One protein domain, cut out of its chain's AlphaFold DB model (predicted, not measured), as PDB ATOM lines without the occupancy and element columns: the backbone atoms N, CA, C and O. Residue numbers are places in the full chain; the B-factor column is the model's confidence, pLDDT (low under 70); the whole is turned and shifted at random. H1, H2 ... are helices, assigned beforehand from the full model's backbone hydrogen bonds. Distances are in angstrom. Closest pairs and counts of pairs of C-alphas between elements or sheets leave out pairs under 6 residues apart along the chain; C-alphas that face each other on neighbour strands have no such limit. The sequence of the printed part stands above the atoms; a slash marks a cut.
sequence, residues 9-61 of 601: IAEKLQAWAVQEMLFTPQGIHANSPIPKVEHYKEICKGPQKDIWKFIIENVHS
ATOM      1  N   ILE A   9      14.575   8.657 -15.714       79.56
ATOM      2  CA  ILE A   9      15.363   8.665 -16.956       79.56
ATOM      3  C   ILE A   9      14.481   9.041 -18.150       79.56
ATOM      4  O   ILE A   9      14.973   9.650 -19.095       79.56
ATOM      5  N   ALA A  10      13.178   8.753 -18.091       80.38
ATOM      6  CA  ALA A  10      12.222   9.175 -19.111       80.38
ATOM      7  C   ALA A  10      12.092  10.706 -19.219       80.38
ATOM      8  O   ALA A  10      12.003  11.234 -20.328       80.38
ATOM      9  N   GLU A  11      12.145  11.432 -18.096       81.75
ATOM     10  CA  GLU A  11      12.123  12.902 -18.089       81.75
ATOM     11  C   GLU A  11      13.427  13.472 -18.646       81.75
ATOM     12  O   GLU A  11      13.410  14.391 -19.467       81.75
ATOM     13  N   LYS A  12      14.565  12.873 -18.269       82.25
ATOM     14  CA  LYS A  12      15.875  13.251 -18.818       82.25
ATOM     15  C   LYS A  12      15.966  12.982 -20.317       82.25
ATOM     16  O   LYS A  12      16.518  13.805 -21.035       82.25
ATOM     17  N   LEU A  13      15.395  11.876 -20.797       81.81
ATOM     18  CA  LEU A  13      15.381  11.529 -22.217       81.81
ATOM     19  C   LEU A  13      14.513  12.498 -23.026       81.81
ATOM     20  O   LEU A  13      14.923  12.923 -24.102       81.81
ATOM     21  N   GLN A  14      13.344  12.883 -22.506       83.88
ATOM     22  CA  GLN A  14      12.489  13.875 -23.160       83.88
ATOM     23  C   GLN A  14      13.175  15.248 -23.212       83.88
ATOM     24  O   GLN A  14      13.182  15.889 -24.264       83.88
ATOM     25  N   ALA A  15      13.782  15.685 -22.102       81.12
ATOM     26  CA  ALA A  15      14.531  16.937 -22.049       81.12
ATOM     27  C   ALA A  15      15.716  16.916 -23.025       81.12
ATOM     28  O   ALA A  15      15.877  17.845 -23.808       81.12
ATOM     29  N   TRP A  16      16.477  15.822 -23.059       84.62
ATOM     30  CA  TRP A  16      17.577  15.622 -23.999       84.62
ATOM     31  C   TRP A  16      17.108  15.644 -25.466       84.62
ATOM     32  O   TRP A  16      17.679  16.352 -26.293       84.62
ATOM     33  N   ALA A  17      16.010  14.958 -25.797       81.00
ATOM     34  CA  ALA A  17      15.475  14.924 -27.159       81.00
ATOM     35  C   ALA A  17      15.001  16.308 -27.642       81.00
ATOM     36  O   ALA A  17      15.293  16.709 -28.768       81.00
ATOM     37  N   VAL A  18      14.286  17.056 -26.797       78.44
ATOM     38  CA  VAL A  18      13.703  18.355 -27.172       78.44
ATOM     39  C   VAL A  18      14.731  19.484 -27.093       78.44
ATOM     40  O   VAL A  18      14.785  20.324 -27.986       78.44
ATOM     41  N   GLN A  19      15.547  19.519 -26.038       77.00
ATOM     42  CA  GLN A  19      16.451  20.639 -25.758       77.00
ATOM     43  C   GLN A  19      17.841  20.442 -26.372       77.00
ATOM     44  O   GLN A  19      18.395  21.398 -26.908       77.00
ATOM     45  N   GLU A  20      18.405  19.228 -26.337       74.31
ATOM     46  CA  GLU A  20      19.763  18.976 -26.854       74.31
ATOM     47  C   GLU A  20      19.777  18.503 -28.313       74.31
ATOM     48  O   GLU A  20      20.671  18.879 -29.076       74.31
ATOM     49  N   MET A  21      18.790  17.698 -28.715       71.69
ATOM     50  CA  MET A  21      18.685  17.160 -30.080       71.69
ATOM     51  C   MET A  21      17.733  17.952 -30.980       71.69
ATOM     52  O   MET A  21      17.633  17.638 -32.166       71.69
ATOM     53  N   LEU A  22      17.068  18.985 -30.440       73.06
ATOM     54  CA  LEU A  22      16.103  19.840 -31.146       73.06
ATOM     55  C   LEU A  22      15.066  19.026 -31.937       73.06
ATOM     56  O   LEU A  22      14.706  19.365 -33.068       73.06
ATOM     57  N   PHE A  23      14.617  17.912 -31.355       74.12
ATOM     58  CA  PHE A  23      13.717  16.987 -32.022       74.12
ATOM     59  C   PHE A  23      12.388  17.673 -32.354       74.12
ATOM     60  O   PHE A  23      11.644  18.101 -31.470       74.12
ATOM     61  N   THR A  24      12.083  17.731 -33.648       72.75
ATOM     62  CA  THR A  24      10.812  18.207 -34.191       72.75
ATOM     63  C   THR A  24      10.159  17.063 -34.969       72.75
ATOM     64  O   THR A  24      10.844  16.408 -35.758       72.75
ATOM     65  N   PRO A  25       8.865  16.768 -34.755       71.69
ATOM     66  CA  PRO A  25       8.152  15.782 -35.562       71.69
ATOM     67  C   PRO A  25       8.216  16.158 -37.051       71.69
ATOM     68  O   PRO A  25       7.967  17.306 -37.407       71.69
ATOM     69  N   GLN A  26       8.553  15.208 -37.928       63.53
ATOM     70  CA  GLN A  26       8.661  15.439 -39.377       63.53
ATOM     71  C   GLN A  26       7.687  14.549 -40.163       63.53
ATOM     72  O   GLN A  26       7.250  13.499 -39.688       63.53
ATOM     73  N   GLY A  27       7.348  14.963 -41.386       64.81
ATOM     74  CA  GLY A  27       6.484  14.205 -42.296       64.81
ATOM     75  C   GLY A  27       5.000  14.254 -41.917       64.81
ATOM     76  O   GLY A  27       4.491  15.296 -41.514       64.81
ATOM     77  N   ILE A  28       4.298  13.120 -42.027       55.56
ATOM     78  CA  ILE A  28       2.845  12.993 -41.763       55.56
ATOM     79  C   ILE A  28       2.480  13.403 -40.316       55.56
ATOM     80  O   ILE A  28       1.334  13.742 -40.028       55.56
ATOM     81  N   HIS A  29       3.466  13.445 -39.413       58.44
ATOM     82  CA  HIS A  29       3.311  13.825 -38.009       58.44
ATOM     83  C   HIS A  29       3.823  15.235 -37.676       58.44
ATOM     84  O   HIS A  29       3.943  15.557 -36.498       58.44
ATOM     85  N   ALA A  30       4.096  16.097 -38.664       66.56
ATOM     86  CA  ALA A  30       4.634  17.448 -38.440       66.56
ATOM     87  C   ALA A  30       3.770  18.330 -37.512       66.56
ATOM     88  O   ALA A  30       4.298  19.186 -36.809       66.56
ATOM     89  N   ASN A  31       2.457  18.074 -37.456       67.38
ATOM     90  CA  ASN A  31       1.510  18.783 -36.583       67.38
ATOM     91  C   ASN A  31       1.163  18.012 -35.296       67.38
ATOM     92  O   ASN A  31       0.262  18.410 -34.558       67.38
ATOM     93  N   SER A  32       1.806  16.871 -35.036       72.38
ATOM     94  CA  SER A  32       1.545  16.085 -33.830       72.38
ATOM     95  C   SER A  32       2.252  16.697 -32.614       72.38
ATOM     96  O   SER A  32       3.395  17.143 -32.725       72.38
ATOM     97  N   PRO A  33       1.605  16.713 -31.434       72.38
ATOM     98  CA  PRO A  33       2.236  17.202 -30.217       72.38
ATOM     99  C   PRO A  33       3.437  16.326 -29.843       72.38
ATOM    100  O   PRO A  33       3.411  15.106 -30.019       72.38
ATOM    101  N   ILE A  34       4.483  16.955 -29.298       74.19
ATOM    102  CA  ILE A  34       5.686  16.263 -28.816       74.19
ATOM    103  C   ILE A  34       5.270  15.154 -27.828       74.19
ATOM    104  O   ILE A  34       4.442  15.416 -26.945       74.19
ATOM    105  N   PRO A  35       5.817  13.922 -27.941       79.44
ATOM    106  CA  PRO A  35       5.453  12.826 -27.049       79.44
ATOM    107  C   PRO A  35       5.628  13.211 -25.572       79.44
ATOM    108  O   PRO A  35       6.626  13.829 -25.195       79.44
ATOM    109  N   LYS A  36       4.647  12.862 -24.731       80.38
ATOM    110  CA  LYS A  36       4.686  13.103 -23.279       80.38
ATOM    111  C   LYS A  36       5.618  12.103 -22.585       80.38
ATOM    112  O   LYS A  36       5.845  11.016 -23.110       80.38
ATOM    113  N   VAL A  37       6.095  12.444 -21.383       79.25
ATOM    114  CA  VAL A  37       6.998  11.616 -20.550       79.25
ATOM    115  C   VAL A  37       6.518  10.165 -20.421       79.25
ATOM    116  O   VAL A  37       7.329   9.245 -20.469       79.25
ATOM    117  N   GLU A  38       5.205   9.939 -20.330       77.69
ATOM    118  CA  GLU A  38       4.626   8.595 -20.190       77.69
ATOM    119  C   GLU A  38       4.965   7.657 -21.361       77.69
ATOM    120  O   GLU A  38       5.215   6.476 -21.142       77.69
ATOM    121  N   HIS A  39       5.083   8.180 -22.587       76.50
ATOM    122  CA  HIS A  39       5.513   7.386 -23.744       76.50
ATOM    123  C   HIS A  39       7.011   7.040 -23.677       76.50
ATOM    124  O   HIS A  39       7.427   5.967 -24.109       76.50
ATOM    125  N   TYR A  40       7.829   7.916 -23.083       76.94
ATOM    126  CA  TYR A  40       9.253   7.649 -22.862       76.94
ATOM    127  C   TYR A  40       9.484   6.623 -21.743       76.94
ATOM    128  O   TYR A  40      10.449   5.863 -21.787       76.94
ATOM    129  N   LYS A  41       8.578   6.531 -20.761       81.31
ATOM    130  CA  LYS A  41       8.661   5.510 -19.705       81.31
ATOM    131  C   LYS A  41       8.523   4.092 -20.242       81.31
ATOM    132  O   LYS A  41       9.072   3.179 -19.636       81.31
ATOM    133  N   GLU A  42       7.813   3.872 -21.346       77.81
ATOM    134  CA  GLU A  42       7.692   2.535 -21.939       77.81
ATOM    135  C   GLU A  42       9.001   2.061 -22.577       77.81
ATOM    136  O   GLU A  42       9.388   0.912 -22.379       77.81
ATOM    137  N   ILE A  43       9.725   2.960 -23.247       76.56
ATOM    138  CA  ILE A  43      11.004   2.651 -23.908       76.56
ATOM    139  C   ILE A  43      12.209   2.679 -22.954       76.56
ATOM    140  O   ILE A  43      13.268   2.143 -23.269       76.56
ATOM    141  N   CYS A  44      12.056   3.277 -21.770       76.81
ATOM    142  CA  CYS A  44      13.076   3.306 -20.719       76.81
ATOM    143  C   CYS A  44      12.961   2.138 -19.715       76.81
ATOM    144  O   CYS A  44      13.595   2.177 -18.657       76.81
ATOM    145  N   LYS A  45      12.164   1.098 -20.009       78.12
ATOM    146  CA  LYS A  45      12.022  -0.105 -19.167       78.12
ATOM    147  C   LYS A  45      13.037  -1.196 -19.539       78.12
ATOM    148  O   LYS A  45      13.436  -1.352 -20.689       78.12
ATOM    149  N   GLY A  46      13.418  -2.004 -18.548       74.38
ATOM    150  CA  GLY A  46      14.277  -3.177 -18.744       74.38
ATOM    151  C   GLY A  46      15.716  -2.827 -19.168       74.38
ATOM    152  O   GLY A  46      16.214  -1.766 -18.792       74.38
ATOM    153  N   PRO A  47      16.404  -3.687 -19.947       69.94
ATOM    154  CA  PRO A  47      17.819  -3.505 -20.306       69.94
ATOM    155  C   PRO A  47      18.079  -2.269 -21.184       69.94
ATOM    156  O   PRO A  47      19.223  -1.859 -21.356       69.94
ATOM    157  N   GLN A  48      17.026  -1.645 -21.722       69.38
ATOM    158  CA  GLN A  48      17.133  -0.401 -22.484       69.38
ATOM    159  C   GLN A  48      17.377   0.824 -21.592       69.38
ATOM    160  O   GLN A  48      17.904   1.824 -22.074       69.38
ATOM    161  N   LYS A  49      17.072   0.751 -20.288       79.75
ATOM    162  CA  LYS A  49      17.277   1.854 -19.335       79.75
ATOM    163  C   LYS A  49      18.736   2.319 -19.283       79.75
ATOM    164  O   LYS A  49      19.004   3.518 -19.335       79.75
ATOM    165  N   ASP A  50      19.667   1.371 -19.219       75.94
ATOM    166  CA  ASP A  50      21.100   1.664 -19.124       75.94
ATOM    167  C   ASP A  50      21.662   2.185 -20.453       75.94
ATOM    168  O   ASP A  50      22.530   3.056 -20.465       75.94
ATOM    169  N   ILE A  51      21.101   1.722 -21.576       77.44
ATOM    170  CA  ILE A  51      21.432   2.214 -22.919       77.44
ATOM    171  C   ILE A  51      21.010   3.678 -23.058       77.44
ATOM    172  O   ILE A  51      21.810   4.509 -23.481       77.44
ATOM    173  N   TRP A  52      19.784   4.024 -22.657       82.75
ATOM    174  CA  TRP A  52      19.313   5.408 -22.712       82.75
ATOM    175  C   TRP A  52      20.078   6.319 -21.762       82.75
ATOM    176  O   TRP A  52      20.420   7.436 -22.145       82.75
ATOM    177  N   LYS A  53      20.431   5.833 -20.568       81.31
ATOM    178  CA  LYS A  53      21.299   6.569 -19.643       81.31
ATOM    179  C   LYS A  53      22.658   6.873 -20.277       81.31
ATOM    180  O   LYS A  53      23.094   8.020 -20.253       81.31
ATOM    181  N   PHE A  54      23.278   5.880 -20.914       78.75
ATOM    182  CA  PHE A  54      24.539   6.058 -21.628       78.75
ATOM    183  C   PHE A  54      24.410   7.050 -22.792       78.75
ATOM    184  O   PHE A  54      25.283   7.897 -22.963       78.75
ATOM    185  N   ILE A  55      23.332   6.979 -23.577       76.81
ATOM    186  CA  ILE A  55      23.114   7.885 -24.714       76.81
ATOM    187  C   ILE A  55      22.962   9.333 -24.238       76.81
ATOM    188  O   ILE A  55      23.645  10.207 -24.766       76.81
ATOM    189  N   ILE A  56      22.136   9.578 -23.218       79.62
ATOM    190  CA  ILE A  56      21.921  10.922 -22.659       79.62
ATOM    191  C   ILE A  56      23.226  11.496 -22.089       79.62
ATOM    192  O   ILE A  56      23.482  12.685 -22.232       79.62
ATOM    193  N   GLU A  57      24.067  10.665 -21.463       76.31
ATOM    194  CA  GLU A  57      25.333  11.099 -20.852       76.31
ATOM    195  C   GLU A  57      26.491  11.274 -21.852       76.31
ATOM    196  O   GLU A  57      27.477  11.929 -21.525       76.31
ATOM    197  N   ASN A  58      26.422  10.678 -23.051       70.69
ATOM    198  CA  ASN A  58      27.554  10.659 -23.993       70.69
ATOM    199  C   ASN A  58      27.277  11.342 -25.337       70.69
ATOM    200  O   ASN A  58      28.216  11.588 -26.098       70.69
ATOM    201  N   VAL A  59      26.021  11.654 -25.655       68.94
ATOM    202  CA  VAL A  59      25.639  12.230 -26.948       68.94
ATOM    203  C   VAL A  59      25.062  13.624 -26.731       68.94
ATOM    204  O   VAL A  59      23.858  13.804 -26.655       68.94
ATOM    205  N   HIS A  60      25.925  14.633 -26.656       60.09
ATOM    206  CA  HIS A  60      25.508  16.028 -26.503       60.09
ATOM    207  C   HIS A  60      25.592  16.758 -27.854       60.09
ATOM    208  O   HIS A  60      26.688  17.060 -28.331       60.09
ATOM    209  N   SER A  61      24.432  17.074 -28.442       55.84
ATOM    210  CA  SER A  61      24.214  17.853 -29.679       55.84
ATOM    211  C   SER A  61      24.364  17.129 -31.030       55.84
ATOM    212  O   SER A  61      25.422  16.610 -31.392       55.84
TER     213      SER A  61
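Overview. This is residues 9 to 61 of the 601 residues of the protein "HAUS augmin-like complex subunit 5" of Crassostrea gigas (UniProt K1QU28). Three helices make a small cluster with H1 in the middle: H2 packs across its residues 9 to 14, H3 runs along its side at a slant, and residues 26 to 31 of the H1 to H2 loop stick out. The printed part has 53 residues, with named helices H1, H2, H3 in chain order and no named strand: all helix. It is only just compact, close to loose, with a radius of gyration of the C-alphas of 11.6 A and spans of 31 by 24 by 15 A.

Arrangement. H1, residues 9 to 20, touches H2, residues 37 to 43, with residues 9 to 14 alone; the closest C-alphas, of Ala 10 and Tyr 40, are 5.0 A apart, and the lines are only just about perpendicular, at 71 degrees. H1 touches H3, residues 48 to 58, closest at the C-alphas of Trp 16 and Ile 56, 6.5 A; they run the same way at 37 degrees, only just a steep tilt. Every O i to N i+4 pair is within hydrogen-bond range in H1 and H3; in H2 1 of 3 is, beside 4 of 4 O i to N i+3 pairs.

Along the chain. H1 begins at C-alpha 9 (15.363, 8.665, -16.956) and is 15.0 A long, H2 10.4 A; H3, 15.3 A, ends at C-alpha 58 (27.554, 10.659, -23.993).

Size, cuts and confidence. The printed part has no cut; the H1 to H2 link is long. Residues 26 to 31, 47 to 48 and 59 to 61 have pLDDT under 70.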